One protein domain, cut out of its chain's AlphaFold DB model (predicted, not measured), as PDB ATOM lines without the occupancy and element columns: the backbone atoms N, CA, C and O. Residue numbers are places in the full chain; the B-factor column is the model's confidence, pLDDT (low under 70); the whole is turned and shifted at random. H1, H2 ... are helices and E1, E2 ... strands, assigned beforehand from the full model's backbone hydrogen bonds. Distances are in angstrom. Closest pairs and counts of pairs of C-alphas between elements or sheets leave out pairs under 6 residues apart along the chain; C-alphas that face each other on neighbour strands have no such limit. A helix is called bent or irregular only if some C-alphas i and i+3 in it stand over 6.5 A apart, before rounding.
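What this domain is: This is residues 5 to 116 of the 117 residues of an uncharacterized protein of Gemmatimonadetes bacterium (UniProt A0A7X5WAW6). A twisted sheet of three strands, E3 E4 E5, has helix H1 and the arm H2a of the bent helix H2 packed over one face, and the hairpin E1 E2 covers the other side of H1, so that H1 is held between sheet and hairpin. Arm H2b turns off at the far end of H2a and lies toward one end of the longest axis. The printed part has 112 residues, with five named strands and two named helices in the order E1 E2 H1 E3 E4 E5 H2; both sheets are antiparallel and the class is mixed, helices and strands. It is compact, with a radius of gyration of the C-alphas of 13.6 A and spans of 40 by 27 by 27 A.

Where its parts are: E3 is residues 53 to 63, 26.9 A long, and bends by 52 degrees at residue 60. E4 is residues 66 to 75, 29.3 A, and E5 residues 82 to 88, 20.6 A. H1 is residues 28 to 47, 28.4 A, beginning at C-alpha 28 (196.473, 234.938, 179.989). H2, residues 93 to 116, was assigned as one helix by its hydrogen bonds but is bent: C-alphas 104 and 107 are 7.6 A apart. Its arms are H2a, residues 93 to 104, 16.3 A, and H2b, residues 107 to 116, 14.8 A, ending at C-alpha 116 (216.034, 244.244, 209.969). E1 is residues 5 to 13, 26.3 A, from C-alpha 5 (197.645, 225.948, 185.881), and E2 residues 16 to 25, 30.0 A.

How they stand to each other: E3, E4 and E5 form a meander, each strand the antiparallel neighbour of the one before. N 59 and O 70 of the hairpin E3 E4 are 2.9 A apart, and N 69 and O 87 of the hairpin E4 E5 2.8 A, within hydrogen-bond range. H1 and H2a are on the same face of this sheet, two layers, at heights of 9.4 A and 6.9 A. H1 touches H2a with residues 31 to 40 alone, at a steep tilt of 47 degrees, the same way; their closest C-alphas, Ala 39 and Ala 98, are 5.4 A apart. In the hairpin E1 E2, N 9 and O 20 are 2.8 A apart. The closest C-alphas of E2 and H1, Gly 20 and Ala 42, are 3.9 A apart. E2 and E3 are apart. H2b stands at a steep tilt of 66 degrees to H2a. In H1, H2a and H2b every O i to N i+4 pair is within hydrogen-bond range.

The domain as a whole: The two farthest C-alphas, Asp 65 and Thr 116, are 40.8 A apart. The printed part has no cut, and no link is long. Mean pLDDT of the printed part is 92.5; residues 78 to 80 and 114 to 116 are under 70.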
ATOM      1  N   THR A   5     196.213 225.660 185.917       94.31
ATOM      2  CA  THR A   5     197.645 225.948 185.881       94.31
ATOM      3  C   THR A   5     198.142 226.248 187.293       94.31
ATOM      4  O   THR A   5     197.389 226.748 188.133       94.31
ATOM      5  N   ALA A   6     199.393 225.898 187.567       96.19
ATOM      6  CA  ALA A   6     200.096 226.245 188.792       96.19
ATOM      7  C   ALA A   6     201.347 227.027 188.399       96.19
ATOM      8  O   ALA A   6     202.075 226.618 187.499       96.19
ATOM      9  N   ILE A   7     201.556 228.162 189.054       97.88
ATOM     10  CA  ILE A   7     202.657 229.076 188.785       97.88
ATOM     11  C   ILE A   7     203.470 229.202 190.060       97.88
ATOM     12  O   ILE A   7     202.912 229.475 191.126       97.88
ATOM     13  N   THR A   8     204.779 229.026 189.926       98.31
ATOM     14  CA  THR A   8     205.753 229.242 190.991       98.31
ATOM     15  C   THR A   8     206.628 230.426 190.612       98.31
ATOM     16  O   THR A   8     207.211 230.447 189.532       98.31
ATOM     17  N   VAL A   9     206.712 231.408 191.505       98.25
ATOM     18  CA  VAL A   9     207.644 232.532 191.419       98.25
ATOM     19  C   VAL A   9     208.750 232.284 192.433       98.25
ATOM     20  O   VAL A   9     208.464 231.997 193.596       98.25
ATOM     21  N   ARG A  10     210.000 232.391 191.982       97.75
ATOM     22  CA  ARG A  10     211.196 232.305 192.823       97.75
ATOM     23  C   ARG A  10     211.853 233.681 192.852       97.75
ATOM     24  O   ARG A  10     212.064 234.272 191.796       97.75
ATOM     25  N   LEU A  11     212.135 234.181 194.045       95.31
ATOM     26  CA  LEU A  11     212.850 235.430 194.278       95.31
ATOM     27  C   LEU A  11     214.178 235.096 194.941       95.31
ATOM     28  O   LEU A  11     214.199 234.320 195.890       95.31
ATOM     29  N   GLU A  12     215.263 235.680 194.452       94.12
ATOM     30  CA  GLU A  12     216.574 235.560 195.083       94.12
ATOM     31  C   GLU A  12     216.893 236.844 195.848       94.12
ATOM     32  O   GLU A  12     216.752 237.945 195.310       94.12
ATOM     33  N   TRP A  13     217.306 236.700 197.105       90.62
ATOM     34  CA  TRP A  13     217.764 237.795 197.951       90.62
ATOM     35  C   TRP A  13     218.857 237.296 198.891       90.62
ATOM     36  O   TRP A  13     218.683 236.276 199.550       90.62
ATOM     37  N   ASP A  14     219.986 238.003 198.931       90.69
ATOM     38  CA  ASP A  14     221.142 237.677 199.782       90.69
ATOM     39  C   ASP A  14     221.585 236.196 199.703       90.69
ATOM     40  O   ASP A  14     221.818 235.509 200.696       90.69
ATOM     41  N   GLY A  15     221.622 235.655 198.479       93.44
ATOM     42  CA  GLY A  15     221.986 234.259 198.216       93.44
ATOM     43  C   GLY A  15     220.956 233.216 198.674       93.44
ATOM     44  O   GLY A  15     221.227 232.018 198.572       93.44
ATOM     45  N   GLN A  16     219.785 233.633 199.164       94.50
ATOM     46  CA  GLN A  16     218.658 232.764 199.501       94.50
ATOM     47  C   GLN A  16     217.562 232.846 198.438       94.50
ATOM     48  O   GLN A  16     217.300 233.902 197.863       94.50
ATOM     49  N   VAL A  17     216.893 231.716 198.194       96.81
ATOM     50  CA  VAL A  17     215.761 231.627 197.266       96.81
ATOM     51  C   VAL A  17     214.465 231.484 198.054       96.81
ATOM     52  O   VAL A  17     214.300 230.552 198.840       96.81
ATOM     53  N   HIS A  18     213.522 232.383 197.792       96.62
ATOM     54  CA  HIS A  18     212.188 232.402 198.381       96.62
ATOM     55  C   HIS A  18     211.142 232.102 197.314       96.62
ATOM     56  O   HIS A  18     211.155 232.683 196.227       96.62
ATOM     57  N   GLU A  19     210.217 231.193 197.615       98.06
ATOM     58  CA  GLU A  19     209.290 230.661 196.618       98.06
ATOM     59  C   GLU A  19     207.842 230.859 197.019       98.06
ATOM     60  O   GLU A  19     207.425 230.534 198.127       98.06
ATOM     61  N   GLY A  20     207.043 231.325 196.070       98.06
ATOM     62  CA  GLY A  20     205.603 231.394 196.206       98.06
ATOM     63  C   GLY A  20     204.943 230.643 195.068       98.06
ATOM     64  O   GLY A  20     205.307 230.806 193.908       98.06
ATOM     65  N   THR A  21     203.954 229.813 195.393       98.25
ATOM     66  CA  THR A  21     203.180 229.068 194.395       98.25
ATOM     67  C   THR A  21     201.716 229.456 194.480       98.25
ATOM     68  O   THR A  21     201.173 229.564 195.578       98.25
ATOM     69  N   ALA A  22     201.052 229.629 193.342       98.00
ATOM     70  CA  ALA A  22     199.611 229.838 193.247       98.00
ATOM     71  C   ALA A  22     199.029 229.005 192.100       98.00
ATOM     72  O   ALA A  22     199.728 228.669 191.149       98.00
ATOM     73  N   SER A  23     197.741 228.667 192.175       97.12
ATOM     74  CA  SER A  23     197.049 227.968 191.087       97.12
ATOM     75  C   SER A  23     195.811 228.730 190.640       97.12
ATOM     76  O   SER A  23     195.192 229.449 191.425       97.12
ATOM     77  N   GLY A  24     195.470 228.583 189.367       94.00
ATOM     78  CA  GLY A  24     194.338 229.238 188.729       94.00
ATOM     79  C   GLY A  24     193.856 228.451 187.521       94.00
ATOM     80  O   GLY A  24     194.365 227.371 187.216       94.00
ATOM     81  N   GLU A  25     192.851 228.985 186.847       95.00
ATOM     82  CA  GLU A  25     192.459 228.496 185.529       95.00
ATOM     83  C   GLU A  25     193.464 228.955 184.465       95.00
ATOM     84  O   GLU A  25     194.223 229.903 184.669       95.00
ATOM     85  N   ARG A  26     193.487 228.262 183.327       92.56
ATOM     86  CA  ARG A  26     194.275 228.676 182.166       92.56
ATOM     87  C   ARG A  26     193.660 229.902 181.506       92.56
ATOM     88  O   ARG A  26     192.441 230.045 181.447       92.56
ATOM     89  N   GLY A  27     194.520 230.737 180.938       93.50
ATOM     90  CA  GLY A  27     194.128 231.946 180.224       93.50
ATOM     91  C   GLY A  27     194.946 233.134 180.694       93.50
ATOM     92  O   GLY A  27     195.097 233.350 181.893       93.50
ATOM     93  N   LEU A  28     195.445 233.924 179.744       92.62
ATOM     94  CA  LEU A  28     196.473 234.938 179.989       92.62
ATOM     95  C   LEU A  28     196.161 235.846 181.188       92.62
ATOM     96  O   LEU A  28     196.964 235.952 182.102       92.62
ATOM     97  N   ALA A  29     194.978 236.463 181.242       93.81
ATOM     98  CA  ALA A  29     194.626 237.365 182.344       93.81
ATOM     99  C   ALA A  29     194.587 236.665 183.717       93.81
ATOM    100  O   ALA A  29     194.934 237.269 184.734       93.81
ATOM    101  N   ILE A  30     194.166 235.397 183.745       95.69
ATOM    102  CA  ILE A  30     194.130 234.587 184.964       95.69
ATOM    103  C   ILE A  30     195.556 234.215 185.357       95.69
ATOM    104  O   ILE A  30     195.931 234.439 186.499       95.69
ATOM    105  N   GLU A  31     196.373 233.762 184.408       96.88
ATOM    106  CA  GLU A  31     197.781 233.416 184.617       96.88
ATOM    107  C   GLU A  31     198.614 234.601 185.112       96.88
ATOM    108  O   GLU A  31     199.371 234.449 186.068       96.88
ATOM    109  N   LEU A  32     198.413 235.807 184.574       97.69
ATOM    110  CA  LEU A  32     199.077 237.020 185.066       97.69
ATOM    111  C   LEU A  32     198.689 237.328 186.518       97.69
ATOM    112  O   LEU A  32     199.540 237.650 187.350       97.69
ATOM    113  N   LYS A  33     197.402 237.190 186.858       97.69
ATOM    114  CA  LYS A  33     196.932 237.381 188.234       97.69
ATOM    115  C   LYS A  33     197.441 236.277 189.165       97.69
ATOM    116  O   LYS A  33     197.854 236.573 190.285       97.69
ATOM    117  N   THR A  34     197.445 235.023 188.720       98.00
ATOM    118  CA  THR A  34     198.003 233.878 189.450       98.00
ATOM    119  C   THR A  34     199.501 234.067 189.680       98.00
ATOM    120  O   THR A  34     199.968 233.822 190.790       98.00
ATOM    121  N   THR A  35     200.234 234.598 188.702       98.31
ATOM    122  CA  THR A  35     201.649 234.956 188.847       98.31
ATOM    123  C   THR A  35     201.846 236.028 189.909       98.31
ATOM    124  O   THR A  35     202.702 235.878 190.775       98.31
ATOM    125  N   ALA A  36     201.015 237.070 189.926       98.25
ATOM    126  CA  ALA A  36     201.087 238.075 190.982       98.25
ATOM    127  C   ALA A  36     200.790 237.495 192.374       98.25
ATOM    128  O   ALA A  36     201.461 237.862 193.335       98.25
ATOM    129  N   HIS A  37     199.843 236.556 192.501       98.25
ATOM    130  CA  HIS A  37     199.612 235.850 193.768       98.25
ATOM    131  C   HIS A  37     200.836 235.030 194.197       98.25
ATOM    132  O   HIS A  37     201.198 235.044 195.371       98.25
ATOM    133  N   ALA A  38     201.478 234.330 193.260       98.50
ATOM    134  CA  ALA A  38     202.713 233.600 193.519       98.50
ATOM    135  C   ALA A  38     203.855 234.547 193.938       98.50
ATOM    136  O   ALA A  38     204.559 234.252 194.896       98.50
ATOM    137  N   ALA A  39     203.984 235.716 193.306       98.19
ATOM    138  CA  ALA A  39     204.984 236.721 193.669       98.19
ATOM    139  C   ALA A  39     204.767 237.292 195.081       98.19
ATOM    140  O   ALA A  39     205.722 237.396 195.845       98.19
ATOM    141  N   VAL A  40     203.521 237.603 195.463       97.62
ATOM    142  CA  VAL A  40     203.201 238.040 196.837       97.62
ATOM    143  C   VAL A  40     203.567 236.956 197.851       97.62
ATOM    144  O   VAL A  40     204.234 237.258 198.832       97.62
ATOM    145  N   ARG A  41     203.242 235.687 197.579       98.00
ATOM    146  CA  ARG A  41     203.620 234.566 198.459       98.00
ATOM    147  C   ARG A  41     205.134 234.407 198.598       98.00
ATOM    148  O   ARG A  41     205.615 234.099 199.680       98.00
ATOM    149  N   ALA A  42     205.888 234.626 197.521       97.62
ATOM    150  CA  ALA A  42     207.348 234.599 197.574       97.62
ATOM    151  C   ALA A  42     207.898 235.736 198.456       97.62
ATOM    152  O   ALA A  42     208.846 235.529 199.205       97.62
ATOM    153  N   LEU A  43     207.271 236.918 198.420       95.81
ATOM    154  CA  LEU A  43     207.618 238.038 199.298       95.81
ATOM    155  C   LEU A  43     207.236 237.793 200.762       95.81
ATOM    156  O   LEU A  43     207.987 238.171 201.653       95.81
ATOM    157  N   GLU A  44     206.105 237.145 201.031       95.38
ATOM    158  CA  GLU A  44     205.724 236.724 202.389       95.38
ATOM    159  C   GLU A  44     206.743 235.723 202.955       95.38
ATOM    160  O   GLU A  44     207.140 235.833 204.111       95.38
ATOM    161  N   GLN A  45     207.244 234.799 202.124       95.38
ATOM    162  CA  GLN A  45     208.341 233.894 202.497       95.38
ATOM    163  C   GLN A  45     209.659 234.635 202.744       95.38
ATOM    164  O   GLN A  45     210.373 234.306 203.685       95.38
ATOM    165  N   LEU A  46     209.980 235.636 201.919       93.56
ATOM    166  CA  LEU A  46     211.174 236.469 202.087       93.56
ATOM    167  C   LEU A  46     211.121 237.303 203.370       93.56
ATOM    168  O   LEU A  46     212.118 237.426 204.073       93.56
ATOM    169  N   THR A  47     209.960 237.870 203.685       91.38
ATOM    170  CA  THR A  47     209.778 238.779 204.828       91.38
ATOM    171  C   THR A  47     209.381 238.069 206.126       91.38
ATOM    172  O   THR A  47     209.397 238.687 207.190       91.38
ATOM    173  N   GLY A  48     209.002 236.790 206.057       91.88
ATOM    174  CA  GLY A  48     208.545 236.001 207.203       91.88
ATOM    175  C   GLY A  48     207.195 236.443 207.783       91.88
ATOM    176  O   GLY A  48     206.903 236.135 208.938       91.88
ATOM    177  N   GLN A  49     206.379 237.180 207.025       90.06
ATOM    178  CA  GLN A  49     205.125 237.778 207.499       90.06
ATOM    179  C   GLN A  49     204.030 237.760 206.430       90.06
ATOM    180  O   GLN A  49     204.311 237.790 205.234       90.06
ATOM    181  N   ASP A  50     202.772 237.764 206.877       92.00
ATOM    182  CA  ASP A  50     201.623 238.037 206.013       92.00
ATOM    183  C   ASP A  50     201.558 239.547 205.737       92.00
ATOM    184  O   ASP A  50     201.445 240.362 206.658       92.00
ATOM    185  N   LEU A  51     201.666 239.929 204.463       90.62
ATOM    186  CA  LEU A  51     201.688 241.333 204.053       90.62
ATOM    187  C   LEU A  51     200.280 241.961 204.007       90.62
ATOM    188  O   LEU A  51     200.172 243.182 203.826       90.62
ATOM    189  N   ASP A  52     199.224 241.152 204.163       92.00
ATOM    190  CA  ASP A  52     197.808 241.525 204.058       92.00
ATOM    191  C   ASP A  52     197.514 242.301 202.760       92.00
ATOM    192  O   ASP A  52     196.934 243.395 202.731       92.00
ATOM    193  N   LEU A  53     198.012 241.753 201.646       93.69
ATOM    194  CA  LEU A  53     197.913 242.352 200.321       93.69
ATOM    195  C   LEU A  53     196.800 241.708 199.500       93.69
ATOM    196  O   LEU A  53     196.804 240.521 199.179       93.69
ATOM    197  N   ARG A  54     195.887 242.548 199.020       94.38
ATOM    198  CA  ARG A  54     194.882 242.177 198.029       94.38
ATOM    199  C   ARG A  54     195.301 242.641 196.641       94.38
ATOM    200  O   ARG A  54     195.397 243.840 196.378       94.38
ATOM    201  N   ILE A  55     195.430 241.700 195.708       96.50
ATOM    202  CA  ILE A  55     195.641 242.008 194.288       96.50
ATOM    203  C   ILE A  55     194.328 242.506 193.678       96.50
ATOM    204  O   ILE A  55     193.348 241.765 193.562       96.50
ATOM    205  N   ILE A  56     194.321 243.774 193.269       96.00
ATOM    206  CA  ILE A  56     193.191 244.402 192.580       96.00
ATOM    207  C   ILE A  56     193.197 244.000 191.107       96.00
ATOM    208  O   ILE A  56     192.155 243.638 190.560       96.00
ATOM    209  N   GLY A  57     194.370 244.010 190.474       96.56
ATOM    210  CA  GLY A  57     194.513 243.580 189.092       96.56
ATOM    211  C   GLY A  57     195.950 243.616 188.598       96.56
ATOM    212  O   GLY A  57     196.797 244.314 189.154       96.56
ATOM    213  N   VAL A  58     196.175 242.863 187.528       98.00
ATOM    214  CA  VAL A  58     197.405 242.840 186.739       98.00
ATOM    215  C   VAL A  58     196.979 242.959 185.286       98.00
ATOM    216  O   VAL A  58     196.064 242.246 184.865       98.00
ATOM    217  N   LYS A  59     197.558 243.898 184.542       96.88
ATOM    218  CA  LYS A  59     197.172 244.162 183.155       96.88
ATOM    219  C   LYS A  59     198.386 244.432 182.285       96.88
ATOM    220  O   LYS A  59     199.243 245.228 182.656       96.88
ATOM    221  N   LEU A  60     198.363 243.829 181.102       96.88
ATOM    222  CA  LEU A  60     199.171 244.243 179.966       96.88
ATOM    223  C   LEU A  60     198.487 245.448 179.308       96.88
ATOM    224  O   LEU A  60     197.304 245.375 178.965       96.88
ATOM    225  N   ILE A  61     199.202 246.559 179.187       96.50
ATOM    226  CA  ILE A  61     198.725 247.804 178.586       96.50
ATOM    227  C   ILE A  61     199.712 248.196 177.497       96.50
ATOM    228  O   ILE A  61     200.889 248.382 177.781       96.50
ATOM    229  N   HIS A  62     199.221 248.375 176.277       96.12
ATOM    230  CA  HIS A  62     200.017 248.965 175.211       96.12
ATOM    231  C   HIS A  62     200.046 250.489 175.384       96.12
ATOM    232  O   HIS A  62     198.988 251.122 175.463       96.12
ATOM    233  N   ALA A  63     201.235 251.077 175.497       94.62
ATOM    234  CA  ALA A  63     201.420 252.509 175.694       94.62
ATOM    235  C   ALA A  63     202.666 253.009 174.953       94.62
ATOM    236  O   ALA A  63     203.753 252.456 175.105       94.62
ATOM    237  N   PHE A  64     202.509 254.104 174.203       92.31
ATOM    238  CA  PHE A  64     203.513 254.566 173.238       92.31
ATOM    239  C   PHE A  64     203.804 253.453 172.222       92.31
ATOM    240  O   PHE A  64     202.864 252.973 171.600       92.31
ATOM    241  N   ASP A  65     205.060 253.019 172.118       94.00
ATOM    242  CA  ASP A  65     205.498 251.912 171.264       94.00
ATOM    243  C   ASP A  65     205.966 250.713 172.108       94.00
ATOM    244  O   ASP A  65     206.862 249.962 171.721       94.00
ATOM    245  N   SER A  66     205.442 250.563 173.327       95.44
ATOM    246  CA  SER A  66     205.849 249.501 174.248       95.44
ATOM    247  C   SER A  66     204.679 248.906 175.012       95.44
ATOM    248  O   SER A  66     203.683 249.561 175.315       95.44
ATOM    249  N   ASP A  67     204.840 247.641 175.376       97.19
ATOM    250  CA  ASP A  67     203.928 246.973 176.285       97.19
ATOM    251  C   ASP A  67     204.385 247.198 177.728       97.19
ATOM    252  O   ASP A  67     205.550 247.006 178.078       97.19
ATOM    253  N   LEU A  68     203.452 247.615 178.580       97.81
ATOM    254  CA  LEU A  68     203.649 247.805 180.010       97.81
ATOM    255  C   LEU A  68     202.853 246.760 180.783       97.81
ATOM    256  O   LEU A  68     201.649 246.600 180.580       97.81
ATOM    257  N   MET A  69     203.505 246.098 181.731       98.25
ATOM    258  CA  MET A  69     202.822 245.289 182.729       98.25
ATOM    259  C   MET A  69     202.575 246.131 183.970       98.25
ATOM    260  O   MET A  69     203.524 246.602 184.592       98.25
ATOM    261  N   VAL A  70     201.309 246.306 184.343       98.25
ATOM    262  CA  VAL A  70     200.900 247.108 185.501       98.25
ATOM    263  C   VAL A  70     200.222 246.222 186.536       98.25
ATOM    264  O   VAL A  70     199.243 245.541 186.228       98.25
ATOM    265  N   ALA A  71     200.700 246.274 187.778       98.44
ATOM    266  CA  ALA A  71     200.096 245.607 188.926       98.44
ATOM    267  C   ALA A  71     199.540 246.643 189.911       98.44
ATOM    268  O   ALA A  71     200.202 247.628 190.234       98.44
ATOM    269  N   SER A  72     198.324 246.412 190.413       97.31
ATOM    270  CA  SER A  72     197.730 247.207 191.489       97.31
ATOM    271  C   SER A  72     197.338 246.320 192.663       97.31
ATOM    272  O   SER A  72     196.598 245.343 192.505       97.31
ATOM    273  N   LEU A  73     197.807 246.703 193.849       96.62
ATOM    274  CA  LEU A  73     197.545 246.028 195.112       96.62
ATOM    275  C   LEU A  73     196.973 247.016 196.135       96.62
ATOM    276  O   LEU A  73     197.169 248.231 196.040       96.62
ATOM    277  N   LEU A  74     196.253 246.484 197.113       94.06
ATOM    278  CA  LEU A  74     195.686 247.220 198.236       94.06
ATOM    279  C   LEU A  74     196.070 246.509 199.531       94.06
ATOM    280  O   LEU A  74     195.960 245.286 199.587       94.06
ATOM    281  N   ARG A  75     196.458 247.259 200.563       90.31
ATOM    282  CA  ARG A  75     196.640 246.701 201.909       90.31
ATOM    283  C   ARG A  75     195.320 246.627 202.675       90.31
ATOM    284  O   ARG A  75     194.542 247.584 202.635       90.31
ATOM    285  N   GLY A  76     195.074 245.497 203.335       82.81
ATOM    286  CA  GLY A  76     193.864 245.219 204.114       82.81
ATOM    287  C   GLY A  76     193.832 245.841 205.517       82.81
ATOM    288  O   GLY A  76     192.754 245.935 206.101       82.81
ATOM    289  N   ASP A  77     194.955 246.379 206.001       78.06
ATOM    290  CA  ASP A  77     195.180 246.909 207.361       78.06
ATOM    291  C   ASP A  77     194.382 248.181 207.740       78.06
ATOM    292  O   ASP A  77     194.713 248.886 208.693       78.06
ATOM    293  N   GLY A  78     193.345 248.531 206.979       67.25
ATOM    294  CA  GLY A  78     192.533 249.729 207.192       67.25
ATOM    295  C   GLY A  78     193.174 251.033 206.700       67.25
ATOM    296  O   GLY A  78     192.460 252.028 206.564       67.25
ATOM    297  N   SER A  79     194.462 251.041 206.327       68.69
ATOM    298  CA  SER A  79     195.163 252.243 205.836       68.69
ATOM    299  C   SER A  79     194.722 252.692 204.434       68.69
ATOM    300  O   SER A  79     195.090 253.778 203.988       68.69
ATOM    301  N   ARG A  80     193.953 251.859 203.709       69.06
ATOM    302  CA  ARG A  80     193.610 252.027 202.278       69.06
ATOM    303  C   ARG A  80     194.838 252.306 201.394       69.06
ATOM    304  O   ARG A  80     194.697 252.882 200.312       69.06
ATOM    305  N   SER A  81     196.028 251.883 201.824       86.56
ATOM    306  CA  SER A  81     197.263 252.070 201.066       86.56
ATOM    307  C   SER A  81     197.179 251.312 199.748       86.56
ATOM    308  O   SER A  81     197.030 250.087 199.723       86.56
ATOM    309  N   ARG A  82     197.257 252.055 198.642       91.00
ATOM    310  CA  ARG A  82     197.283 251.507 197.287       91.00
ATOM    311  C   ARG A  82     198.715 251.485 196.778       91.00
ATOM    312  O   ARG A  82     199.395 252.510 196.790       91.00
ATOM    313  N   PHE A  83     199.117 250.334 196.264       95.25
ATOM    314  CA  PHE A  83     200.391 250.137 195.594       95.25
ATOM    315  C   PHE A  83     200.143 249.944 194.105       95.25
ATOM    316  O   PHE A  83     199.211 249.237 193.702       95.25
ATOM    317  N   VAL A  84     200.951 250.611 193.290       96.81
ATOM    318  CA  VAL A  84     200.939 250.468 191.838       96.81
ATOM    319  C   VAL A  84     202.381 250.357 191.385       96.81
ATOM    320  O   VAL A  84     203.208 251.181 191.764       96.81
ATOM    321  N   GLY A  85     202.658 249.333 190.590       97.44
ATOM    322  CA  GLY A  85     203.953 249.101 189.973       97.44
ATOM    323  C   GLY A  85     203.769 248.850 188.492       97.44
ATOM    324  O   GLY A  85     202.738 248.322 188.065       97.44
ATOM    325  N   ALA A  86     204.762 249.257 187.716       97.25
ATOM    326  CA  ALA A  86     204.789 249.043 186.283       97.25
ATOM    327  C   ALA A  86     206.197 248.664 185.833       97.25
ATOM    328  O   ALA A  86     207.179 249.138 186.411       97.25
ATOM    329  N   VAL A  87     206.274 247.829 184.802       97.44
ATOM    330  CA  VAL A  87     207.512 247.491 184.093       97.44
ATOM    331  C   VAL A  87     207.247 247.412 182.594       97.44
ATOM    332  O   VAL A  87     206.136 247.081 182.178       97.44
ATOM    333  N   VAL A  88     208.264 247.712 181.787       97.19
ATOM    334  CA  VAL A  88     208.237 247.440 180.344       97.19
ATOM    335  C   VAL A  88     208.352 245.931 180.136       97.19
ATOM    336  O   VAL A  88     209.152 245.275 180.803       97.19
ATOM    337  N   VAL A  89     207.541 245.376 179.242       97.12
ATOM    338  CA  VAL A  89     207.565 243.953 178.898       97.12
ATOM    339  C   VAL A  89     208.600 243.729 177.800       97.12
ATOM    340  O   VAL A  89     208.446 244.258 176.704       97.12
ATOM    341  N   SER A  90     209.656 242.965 178.096       88.06
ATOM    342  CA  SER A  90     210.674 242.568 177.111       88.06
ATOM    343  C   SER A  90     210.392 241.193 176.510       88.06
ATOM    344  O   SER A  90     210.382 241.055 175.292       88.06
ATOM    345  N   ASP A  91     210.121 240.197 177.364       85.12
ATOM    346  CA  ASP A  91     210.121 238.787 176.957       85.12
ATOM    347  C   ASP A  91     208.867 238.052 177.456       85.12
ATOM    348  O   ASP A  91     207.916 237.831 176.708       85.12
ATOM    349  N   GLU A  92     208.837 237.688 178.742       93.50
ATOM    350  CA  GLU A  92     207.806 236.815 179.302       93.50
ATOM    351  C   GLU A  92     206.760 237.599 180.114       93.50
ATOM    352  O   GLU A  92     207.090 238.183 181.153       93.50
ATOM    353  N   PRO A  93     205.466 237.562 179.730       95.31
ATOM    354  CA  PRO A  93     204.412 238.282 180.445       95.31
ATOM    355  C   PRO A  93     204.290 237.906 181.929       95.31
ATOM    356  O   PRO A  93     204.016 238.766 182.764       95.31
ATOM    357  N   ASN A  94     204.522 236.637 182.282       96.38
ATOM    358  CA  ASN A  94     204.479 236.190 183.676       96.38
ATOM    359  C   ASN A  94     205.661 236.758 184.482       96.38
ATOM    360  O   ASN A  94     205.453 237.293 185.571       96.38
ATOM    361  N   ALA A  95     206.879 236.745 183.934       96.38
ATOM    362  CA  ALA A  95     208.022 237.395 184.575       96.38
ATOM    363  C   ALA A  95     207.758 238.899 184.774       96.38
ATOM    364  O   ALA A  95     207.934 239.424 185.874       96.38
ATOM    365  N   ALA A  96     207.218 239.574 183.754       97.81
ATOM    366  CA  ALA A  96     206.826 240.976 183.854       97.81
ATOM    367  C   ALA A  96     205.744 241.217 184.926       97.81
ATOM    368  O   ALA A  96     205.784 242.230 185.620       97.81
ATOM    369  N   ALA A  97     204.793 240.294 185.111       98.25
ATOM    370  CA  ALA A  97     203.776 240.397 186.162       98.25
ATOM    371  C   ALA A  97     204.386 240.318 187.566       98.25
ATOM    372  O   ALA A  97     204.025 241.118 188.432       98.25
ATOM    373  N   ALA A  98     205.332 239.401 187.785       97.88
ATOM    374  CA  ALA A  98     206.066 239.316 189.045       97.88
ATOM    375  C   ALA A  98     206.892 240.592 189.297       97.88
ATOM    376  O   ALA A  98     206.818 241.173 190.379       97.88
ATOM    377  N   LEU A  99     207.598 241.089 188.277       97.56
ATOM    378  CA  LEU A  99     208.374 242.328 188.364       97.56
ATOM    379  C   LEU A  99     207.497 243.562 188.624       97.56
ATOM    380  O   LEU A  99     207.879 244.431 189.403       97.56
ATOM    381  N   ALA A 100     206.299 243.638 188.039       98.19
ATOM    382  CA  ALA A 100     205.349 244.712 188.321       98.19
ATOM    383  C   ALA A 100     204.868 244.690 189.783       98.19
ATOM    384  O   ALA A 100     204.698 245.750 190.386       98.19
ATOM    385  N   VAL A 101     204.684 243.502 190.378       98.06
ATOM    386  CA  VAL A 101     204.376 243.359 191.813       98.06
ATOM    387  C   VAL A 101     205.545 243.830 192.674       98.06
ATOM    388  O   VAL A 101     205.328 244.616 193.594       98.06
ATOM    389  N   LEU A 102     206.775 243.414 192.358       96.56
ATOM    390  CA  LEU A 102     207.977 243.873 193.064       96.56
ATOM    391  C   LEU A 102     208.113 245.397 192.985       96.56
ATOM    392  O   LEU A 102     208.207 246.064 194.010       96.56
ATOM    393  N   SER A 103     207.987 245.958 191.782       96.94
ATOM    394  CA  SER A 103     207.974 247.404 191.529       96.94
ATOM    395  C   SER A 103     206.939 248.133 192.399       96.94
ATOM    396  O   SER A 103     207.257 249.149 193.020       96.94
ATOM    397  N   ALA A 104     205.727 247.580 192.540       96.81
ATOM    398  CA  ALA A 104     204.670 248.162 193.370       96.81
ATOM    399  C   ALA A 104     205.030 248.185 194.866       96.81
ATOM    400  O   ALA A 104     204.611 249.088 195.596       96.81
ATOM    401  N   LEU A 105     205.779 247.181 195.324       94.31
ATOM    402  CA  LEU A 105     206.079 246.941 196.733       94.31
ATOM    403  C   LEU A 105     207.479 247.402 197.146       94.31
ATOM    404  O   LEU A 105     207.754 247.418 198.340       94.31
ATOM    405  N   ASN A 106     208.321 247.868 196.220       89.69
ATOM    406  CA  ASN A 106     209.687 248.328 196.499       89.69
ATOM    407  C   ASN A 106     209.781 249.291 197.690       89.69
ATOM    408  O   ASN A 106     210.683 249.168 198.509       89.69
ATOM    409  N   ARG A 107     208.836 250.230 197.838       82.94
ATOM    410  CA  ARG A 107     208.836 251.161 198.982       82.94
ATOM    411  C   ARG A 107     208.506 250.469 200.309       82.94
ATOM    412  O   ARG A 107     209.061 250.833 201.338       82.94
ATOM    413  N   LEU A 108     207.589 249.504 200.291       84.00
ATOM    414  CA  LEU A 108     207.236 248.721 201.476       84.00
ATOM    415  C   LEU A 108     208.407 247.815 201.874       84.00
ATOM    416  O   LEU A 108     208.796 247.803 203.038       84.00
ATOM    417  N   LEU A 109     208.996 247.124 200.898       81.94
ATOM    418  CA  LEU A 109     210.138 246.233 201.097       81.94
ATOM    419  C   LEU A 109     211.381 247.001 201.550       81.94
ATOM    420  O   LEU A 109     212.043 246.576 202.486       81.94
ATOM    421  N   GLY A 110     211.654 248.168 200.960       79.50
ATOM    422  CA  GLY A 110     212.763 249.027 201.368       79.50
ATOM    423  C   GLY A 110     212.686 249.420 202.843       79.50
ATOM    424  O   GLY A 110     213.689 249.324 203.542       79.50
ATOM    425  N   ASN A 111     211.497 249.775 203.341       71.56
ATOM    426  CA  ASN A 111     211.303 250.076 204.761       71.56
ATOM    427  C   ASN A 111     211.542 248.853 205.660       71.56
ATOM    428  O   ASN A 111     212.100 249.006 206.742       71.56
ATOM    429  N   PHE A 112     211.120 247.663 205.224       71.75
ATOM    430  CA  PHE A 112     211.277 246.421 205.985       71.75
ATOM    431  C   PHE A 112     212.740 245.962 206.063       71.75
ATOM    432  O   PHE A 112     213.250 245.676 207.142       71.75
ATOM    433  N   LEU A 113     213.438 245.951 204.927       71.69
ATOM    434  CA  LEU A 113     214.833 245.518 204.858       71.69
ATOM    435  C   LEU A 113     215.749 246.439 205.683       71.69
ATOM    436  O   LEU A 113     216.572 245.943 206.434       71.69
ATOM    437  N   HIS A 114     215.519 247.759 205.670       68.19
ATOM    438  CA  HIS A 114     216.285 248.698 206.507       68.19
ATOM    439  C   HIS A 114     216.007 248.591 208.013       68.19
ATOM    440  O   HIS A 114     216.771 249.139 208.798       68.19
ATOM    441  N   THR A 115     214.893 247.983 208.436       59.56
ATOM    442  CA  THR A 115     214.583 247.809 209.869       59.56
ATOM    443  C   THR A 115     215.071 246.478 210.433       59.56
ATOM    444  O   THR A 115     214.949 246.268 211.638       59.56
ATOM    445  N   THR A 116     215.591 245.592 209.581       55.78
ATOM    446  CA  THR A 116     216.034 244.244 209.969       55.78
ATOM    447  C   THR A 116     217.567 244.099 209.974       55.78
ATOM    448  O   THR A 116     218.062 243.103 210.500       55.78
TER     449      THR A 116